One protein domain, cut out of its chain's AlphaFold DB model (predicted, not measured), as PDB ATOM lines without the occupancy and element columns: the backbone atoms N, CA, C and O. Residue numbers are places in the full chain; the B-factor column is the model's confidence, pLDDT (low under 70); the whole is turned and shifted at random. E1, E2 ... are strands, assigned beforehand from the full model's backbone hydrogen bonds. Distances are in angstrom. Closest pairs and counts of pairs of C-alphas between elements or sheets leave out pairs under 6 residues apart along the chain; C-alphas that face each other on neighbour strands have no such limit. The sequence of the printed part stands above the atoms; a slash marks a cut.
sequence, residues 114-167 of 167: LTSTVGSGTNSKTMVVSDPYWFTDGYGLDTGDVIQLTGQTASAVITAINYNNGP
ATOM      1  N   LEU A 114      15.368 -40.902  19.978       90.94
ATOM      2  CA  LEU A 114      16.572 -41.690  19.669       90.94
ATOM      3  C   LEU A 114      16.710 -42.972  20.502       90.94
ATOM      4  O   LEU A 114      17.341 -43.937  20.080       90.94
ATOM      5  N   THR A 115      16.133 -42.991  21.703       91.75
ATOM      6  CA  THR A 115      16.244 -44.116  22.633       91.75
ATOM      7  C   THR A 115      15.019 -44.179  23.542       91.75
ATOM      8  O   THR A 115      14.210 -43.250  23.583       91.75
ATOM      9  N   SER A 116      14.880 -45.274  24.285       91.62
ATOM     10  CA  SER A 116      13.770 -45.492  25.216       91.62
ATOM     11  C   SER A 116      14.277 -45.751  26.627       91.62
ATOM     12  O   SER A 116      15.393 -46.227  26.827       91.62
ATOM     13  N   THR A 117      13.454 -45.439  27.624       90.25
ATOM     14  CA  THR A 117      13.766 -45.721  29.028       90.25
ATOM     15  C   THR A 117      13.489 -47.188  29.330       90.25
ATOM     16  O   THR A 117      12.385 -47.657  29.056       90.25
ATOM     17  N   VAL A 118      14.423 -47.906  29.955       88.69
ATOM     18  CA  VAL A 118      14.218 -49.328  30.314       88.69
ATOM     19  C   VAL A 118      13.546 -49.526  31.679       88.69
ATOM     20  O   VAL A 118      13.322 -50.653  32.111       88.69
ATOM     21  N   GLY A 119      13.199 -48.439  32.367       81.81
ATOM     22  CA  GLY A 119      12.450 -48.463  33.619       81.81
ATOM     23  C   GLY A 119      11.759 -47.132  33.891       81.81
ATOM     24  O   GLY A 119      12.124 -46.099  33.330       81.81
ATOM     25  N   SER A 120      10.755 -47.153  34.765       74.69
ATOM     26  CA  SER A 120      10.078 -45.941  35.221       74.69
ATOM     27  C   SER A 120      10.967 -45.158  36.189       74.69
ATOM     28  O   SER A 120      11.426 -45.711  37.188       74.69
ATOM     29  N   GLY A 121      11.161 -43.863  35.939       70.44
ATOM     30  CA  GLY A 121      11.755 -42.934  36.900       70.44
ATOM     31  C   GLY A 121      10.691 -41.991  37.456       70.44
ATOM     32  O   GLY A 121      10.140 -41.185  36.713       70.44
ATOM     33  N   THR A 122      10.406 -42.055  38.757       73.00
ATOM     34  CA  THR A 122       9.572 -41.057  39.448       73.00
ATOM     35  C   THR A 122      10.466 -40.236  40.362       73.00
ATOM     36  O   THR A 122      11.161 -40.804  41.199       73.00
ATOM     37  N   ASN A 123      10.467 -38.908  40.205       80.62
ATOM     38  CA  ASN A 123      11.316 -37.991  40.978       80.62
ATOM     39  C   ASN A 123      12.814 -38.362  40.951       80.62
ATOM     40  O   ASN A 123      13.520 -38.208  41.947       80.62
ATOM     41  N   SER A 124      13.297 -38.858  39.809       83.88
ATOM     42  CA  SER A 124      14.690 -39.267  39.620       83.88
ATOM     43  C   SER A 124      15.457 -38.270  38.755       83.88
ATOM     44  O   SER A 124      14.896 -37.666  37.843       83.88
ATOM     45  N   LYS A 125      16.759 -38.135  39.026       88.19
ATOM     46  CA  LYS A 125      17.731 -37.434  38.165       88.19
ATOM     47  C   LYS A 125      18.584 -38.397  37.339       88.19
ATOM     48  O   LYS A 125      19.458 -37.966  36.598       88.19
ATOM     49  N   THR A 126      18.354 -39.695  37.498       88.75
ATOM     50  CA  THR A 126      19.029 -40.759  36.762       88.75
ATOM     51  C   THR A 126      17.992 -41.618  36.058       88.75
ATOM     52  O   THR A 126      16.886 -41.845  36.558       88.75
ATOM     53  N   MET A 127      18.350 -42.099  34.878       88.25
ATOM     54  CA  MET A 127      17.513 -42.986  34.089       88.25
ATOM     55  C   MET A 127      18.399 -43.947  33.317       88.25
ATOM     56  O   MET A 127      19.499 -43.590  32.901       88.25
ATOM     57  N   VAL A 128      17.911 -45.168  33.136       88.50
ATOM     58  CA  VAL A 128      18.564 -46.148  32.275       88.50
ATOM     59  C   VAL A 128      17.844 -46.121  30.934       88.50
ATOM     60  O   VAL A 128      16.610 -46.158  30.886       88.50
ATOM     61  N   VAL A 129      18.615 -46.039  29.856       89.38
ATOM     62  CA  VAL A 129      18.112 -46.039  28.481       89.38
ATOM     63  C   VAL A 129      18.641 -47.245  27.720       89.38
ATOM     64  O   VAL A 129      19.671 -47.804  28.086       89.38
ATOM     65  N   SER A 130      17.931 -47.645  26.669       90.44
ATOM     66  CA  SER A 130      18.303 -48.787  25.827       90.44
ATOM     67  C   SER A 130      19.640 -48.601  25.108       90.44
ATOM     68  O   SER A 130      20.366 -49.564  24.902       90.44
ATOM     69  N   ASP A 131      19.945 -47.368  24.715       87.81
ATOM     70  CA  ASP A 131      21.158 -47.003  23.985       87.81
ATOM     71  C   ASP A 131      21.563 -45.582  24.410       87.81
ATOM     72  O   ASP A 131      20.836 -44.637  24.076       87.81
ATOM     73  N   PRO A 132      22.629 -45.419  25.216       87.31
ATOM     74  CA  PRO A 132      23.098 -44.112  25.665       87.31
ATOM     75  C   PRO A 132      24.041 -43.432  24.662       87.31
ATOM     76  O   PRO A 132      24.338 -42.255  24.842       87.31
ATOM     77  N   TYR A 133      24.507 -44.128  23.616       87.12
ATOM     78  CA  TYR A 133      25.522 -43.610  22.685       87.12
ATOM     79  C   TYR A 133      24.987 -42.573  21.689       87.12
ATOM     80  O   TYR A 133      25.748 -42.017  20.901       87.12
ATOM     81  N   TRP A 134      23.691 -42.270  21.757       87.06
ATOM     82  CA  TRP A 134      23.071 -41.138  21.069       87.06
ATOM     83  C   TRP A 134      23.395 -39.782  21.679       87.06
ATOM     84  O   TRP A 134      23.121 -38.766  21.045       87.06
ATOM     85  N   PHE A 135      23.922 -39.769  22.901       89.56
ATOM     86  CA  PHE A 135      24.119 -38.554  23.668       89.56
ATOM     87  C   PHE A 135      25.567 -38.394  24.120       89.56
ATOM     88  O   PHE A 135      26.328 -39.360  24.206       89.56
ATOM     89  N   THR A 136      25.917 -37.169  24.490       90.00
ATOM     90  CA  THR A 136      27.169 -36.816  25.152       90.00
ATOM     91  C   THR A 136      26.908 -36.084  26.469       90.00
ATOM     92  O   THR A 136      25.984 -35.280  26.595       90.00
ATOM     93  N   ASP A 137      27.748 -36.341  27.469       92.06
ATOM     94  CA  ASP A 137      27.863 -35.535  28.692       92.06
ATOM     95  C   ASP A 137      28.898 -34.405  28.553       92.06
ATOM     96  O   ASP A 137      29.295 -33.786  29.541       92.06
ATOM     97  N   GLY A 138      29.364 -34.156  27.327       91.69
ATOM     98  CA  GLY A 138      30.397 -33.177  27.014       91.69
ATOM     99  C   GLY A 138      31.811 -33.648  27.359       91.69
ATOM    100  O   GLY A 138      32.755 -32.876  27.197       91.69
ATOM    101  N   TYR A 139      31.989 -34.892  27.831       87.62
ATOM    102  CA  TYR A 139      33.283 -35.484  28.206       87.62
ATOM    103  C   TYR A 139      34.114 -34.624  29.182       87.62
ATOM    104  O   TYR A 139      35.342 -34.707  29.213       87.62
ATOM    105  N   GLY A 140      33.453 -33.765  29.965       87.69
ATOM    106  CA  GLY A 140      34.098 -32.788  30.849       87.69
ATOM    107  C   GLY A 140      34.792 -31.620  30.134       87.69
ATOM    108  O   GLY A 140      35.476 -30.837  30.791       87.69
ATOM    109  N   LEU A 141      34.636 -31.501  28.813       91.94
ATOM    110  CA  LEU A 141      35.196 -30.431  27.983       91.94
ATOM    111  C   LEU A 141      34.148 -29.392  27.573       91.94
ATOM    112  O   LEU A 141      34.502 -28.236  27.355       91.94
ATOM    113  N   ASP A 142      32.883 -29.795  27.485       93.50
ATOM    114  CA  ASP A 142      31.760 -28.927  27.132       93.50
ATOM    115  C   ASP A 142      30.499 -29.300  27.934       93.50
ATOM    116  O   ASP A 142      30.510 -30.210  28.767       93.50
ATOM    117  N   THR A 143      29.407 -28.578  27.703       93.44
ATOM    118  CA  THR A 143      28.074 -28.917  28.205       93.44
ATOM    119  C   THR A 143      27.559 -30.156  27.476       93.44
ATOM    120  O   THR A 143      27.700 -30.265  26.260       93.44
ATOM    121  N   GLY A 144      26.955 -31.086  28.215       91.62
ATOM    122  CA  GLY A 144      26.288 -32.236  27.613       91.62
ATOM    123  C   GLY A 144      24.993 -31.868  26.892       91.62
ATOM    124  O   GLY A 144      24.512 -30.732  26.945       91.62
ATOM    125  N   ASP A 145      24.399 -32.863  26.246       91.75
ATOM    126  CA  ASP A 145      23.206 -32.649  25.437       91.75
ATOM    127  C   ASP A 145      21.993 -32.251  26.280       91.75
ATOM    128  O   ASP A 145      21.781 -32.718  27.407       91.75
ATOM    129  N   VAL A 146      21.151 -31.404  25.688       92.50
ATOM    130  CA  VAL A 146      19.822 -31.097  26.211       92.50
ATOM    131  C   VAL A 146      18.844 -32.142  25.685       92.50
ATOM    132  O   VAL A 146      18.636 -32.253  24.481       92.50
ATOM    133  N   ILE A 147      18.197 -32.872  26.588       91.00
ATOM    134  CA  ILE A 147      17.200 -33.895  26.264       91.00
ATOM    135  C   ILE A 147      15.810 -33.514  26.765       91.00
ATOM    136  O   ILE A 147      15.650 -32.766  27.731       91.00
ATOM    137  N   GLN A 148      14.789 -34.090  26.138       90.25
ATOM    138  CA  GLN A 148      13.398 -34.013  26.569       90.25
ATOM    139  C   GLN A 148      12.762 -35.400  26.476       90.25
ATOM    140  O   GLN A 148      13.033 -36.162  25.549       90.25
ATOM    141  N   LEU A 149      11.903 -35.728  27.441       88.62
ATOM    142  CA  LEU A 149      11.172 -36.993  27.452       88.62
ATOM    143  C   LEU A 149       9.823 -36.857  26.748       88.62
ATOM    144  O   LEU A 149       9.174 -35.810  26.798       88.62
ATOM    145  N   THR A 150       9.373 -37.947  26.132       88.31
ATOM    146  CA  THR A 150       8.054 -38.019  25.502       88.31
ATOM    147  C   THR A 150       6.952 -37.642  26.493       88.31
ATOM    148  O   THR A 150       6.931 -38.115  27.628       88.31
ATOM    149  N   GLY A 151       6.027 -36.783  26.061       86.56
ATOM    150  CA  GLY A 151       4.908 -36.323  26.888       86.56
ATOM    151  C   GLY A 151       5.268 -35.256  27.926       86.56
ATOM    152  O   GLY A 151       4.376 -34.791  28.629       86.56
ATOM    153  N   GLN A 152       6.533 -34.836  28.004       84.69
ATOM    154  CA  GLN A 152       6.984 -33.751  28.872       84.69
ATOM    155  C   GLN A 152       7.358 -32.521  28.049       84.69
ATOM    156  O   GLN A 152       7.759 -32.640  26.896       84.69
ATOM    157  N   THR A 153       7.259 -31.337  28.656       86.38
ATOM    158  CA  THR A 153       7.754 -30.065  28.091       86.38
ATOM    159  C   THR A 153       9.041 -29.585  28.756       86.38
ATOM    160  O   THR A 153       9.674 -28.648  28.278       86.38
ATOM    161  N   ALA A 154       9.423 -30.211  29.871       88.12
ATOM    162  CA  ALA A 154      10.665 -29.922  30.562       88.12
ATOM    163  C   ALA A 154      11.841 -30.589  29.843       88.12
ATOM    164  O   ALA A 154      11.775 -31.770  29.492       88.12
ATOM    165  N   SER A 155      12.926 -29.837  29.691       90.62
ATOM    166  CA  SER A 155      14.205 -30.349  29.204       90.62
ATOM    167  C   SER A 155      15.192 -30.523  30.358       90.62
ATOM    168  O   SER A 155      15.079 -29.864  31.395       90.62
ATOM    169  N   ALA A 156      16.176 -31.397  30.172       91.12
ATOM    170  CA  ALA A 156      17.265 -31.637  31.108       91.12
ATOM    171  C   ALA A 156      18.604 -31.639  30.367       91.12
ATOM    172  O   ALA A 156      18.664 -32.052  29.216       91.12
ATOM    173  N   VAL A 157      19.668 -31.198  31.034       94.62
ATOM    174  CA  VAL A 157      21.040 -31.307  30.522       94.62
ATOM    175  C   VAL A 157      21.645 -32.601  31.044       94.62
ATOM    176  O   VAL A 157      21.558 -32.883  32.242       94.62
ATOM    177  N   ILE A 158      22.267 -33.379  30.166       93.19
ATOM    178  CA  ILE A 158      23.032 -34.559  30.556       93.19
ATOM    179  C   ILE A 158      24.343 -34.109  31.199       93.19
ATOM    180  O   ILE A 158      25.139 -33.401  30.593       93.19
ATOM    181  N   THR A 159      24.575 -34.536  32.438       94.62
ATOM    182  CA  THR A 159      25.788 -34.181  33.193       94.62
ATOM    183  C   THR A 159      26.758 -35.344  33.380       94.62
ATOM    184  O   THR A 159      27.862 -35.131  33.866       94.62
ATOM    185  N   ALA A 160      26.327 -36.573  33.092       93.25
ATOM    186  CA  ALA A 160      27.157 -37.772  33.157       93.25
ATOM    187  C   ALA A 160      26.492 -38.921  32.389       93.25
ATOM    188  O   ALA A 160      25.290 -39.153  32.556       93.25
ATOM    189  N   ILE A 161      27.274 -39.680  31.621       91.75
ATOM    190  CA  ILE A 161      26.841 -40.935  30.991       91.75
ATOM    191  C   ILE A 161      27.707 -42.093  31.493       91.75
ATOM    192  O   ILE A 161      28.933 -42.025  31.535       91.75
ATOM    193  N   ASN A 162      27.063 -43.205  31.851       89.00
ATOM    194  CA  ASN A 162      27.772 -44.462  32.070       89.00
ATOM    195  C   ASN A 162      27.916 -45.217  30.742       89.00
ATOM    196  O   ASN A 162      27.010 -45.945  30.337       89.00
ATOM    197  N   TYR A 163      29.070 -45.072  30.093       82.06
ATOM    198  CA  TYR A 163      29.356 -45.701  28.800       82.06
ATOM    199  C   TYR A 163      29.668 -47.209  28.882       82.06
ATOM    200  O   TYR A 163      29.739 -47.862  27.843       82.06
ATOM    201  N   ASN A 164      29.830 -47.781  30.083       82.75
ATOM    202  CA  ASN A 164      30.276 -49.174  30.263       82.75
ATOM    203  C   ASN A 164      29.206 -50.228  29.933       82.75
ATOM    204  O   ASN A 164      29.530 -51.407  29.839       82.75
ATOM    205  N   ASN A 165      27.946 -49.813  29.791       71.31
ATOM    206  CA  ASN A 165      26.797 -50.704  29.609       71.31
ATOM    207  C   ASN A 165      26.024 -50.403  28.311       71.31
ATOM    208  O   ASN A 165      24.817 -50.640  28.258       71.31
ATOM    209  N   GLY A 166      26.676 -49.808  27.308       65.62
ATOM    210  CA  GLY A 166      26.058 -49.611  25.995       65.62
ATOM    211  C   GLY A 166      25.886 -50.928  25.220       65.62
ATOM    212  O   GLY A 166      26.493 -51.934  25.602       65.62
ATOM    213  N   PRO A 167      25.025 -50.938  24.184       61.91
ATOM    214  CA  PRO A 167      24.805 -52.100  23.321       61.91
ATOM    215  C   PRO A 167      26.023 -52.481  22.466       61.91
ATOM    216  O   PRO A 167      26.894 -51.614  22.223       61.91
TER     217      PRO A 167
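This is residues 114 to 167 of the 167 residues of an uncharacterized protein of Thermoplasmata archaeon (UniProt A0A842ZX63). This domain has little regular structure: it is mostly winding loop, with one small hairpin of two short strands, E1 and E2, along one side. Residues 114 to 145 loop about before the hairpin, and after it residues 158 to 167 run away to the opposite side. The printed part has 54 residues, no named helix and two named strands, E1 then E2, antiparallel; the class is all strand, with 6 residues in named elements. It is compact, with a radius of gyration of the C-alphas of 11.1 A, and rounded, spanning 30 by 25 by 20 A.

The printed part begins at C-alpha 114, (16.572, -41.690, 19.669). E1, residues 146 to 148, is 7.1 A long and begins at C-alpha 146, (19.822, -31.097, 26.211). E2, residues 155 to 157, is 7.0 A long and ends at C-alpha 157, (21.040, -31.307, 30.522).

E1 and E2 form a hairpin, antiparallel at 145 degrees between their directions. C-alphas 146 and 157 face each other at 4.5 A. N 147 and O 156, and N 156 and O 147, are within hydrogen-bond range, each at 2.8 A.

The two C-alphas farthest apart, of Leu 141 and Gly 151, are 30.9 A apart. The printed part has no cut, and the link from E1 to E2 is short. Residues 166 to 167 have pLDDT under 70.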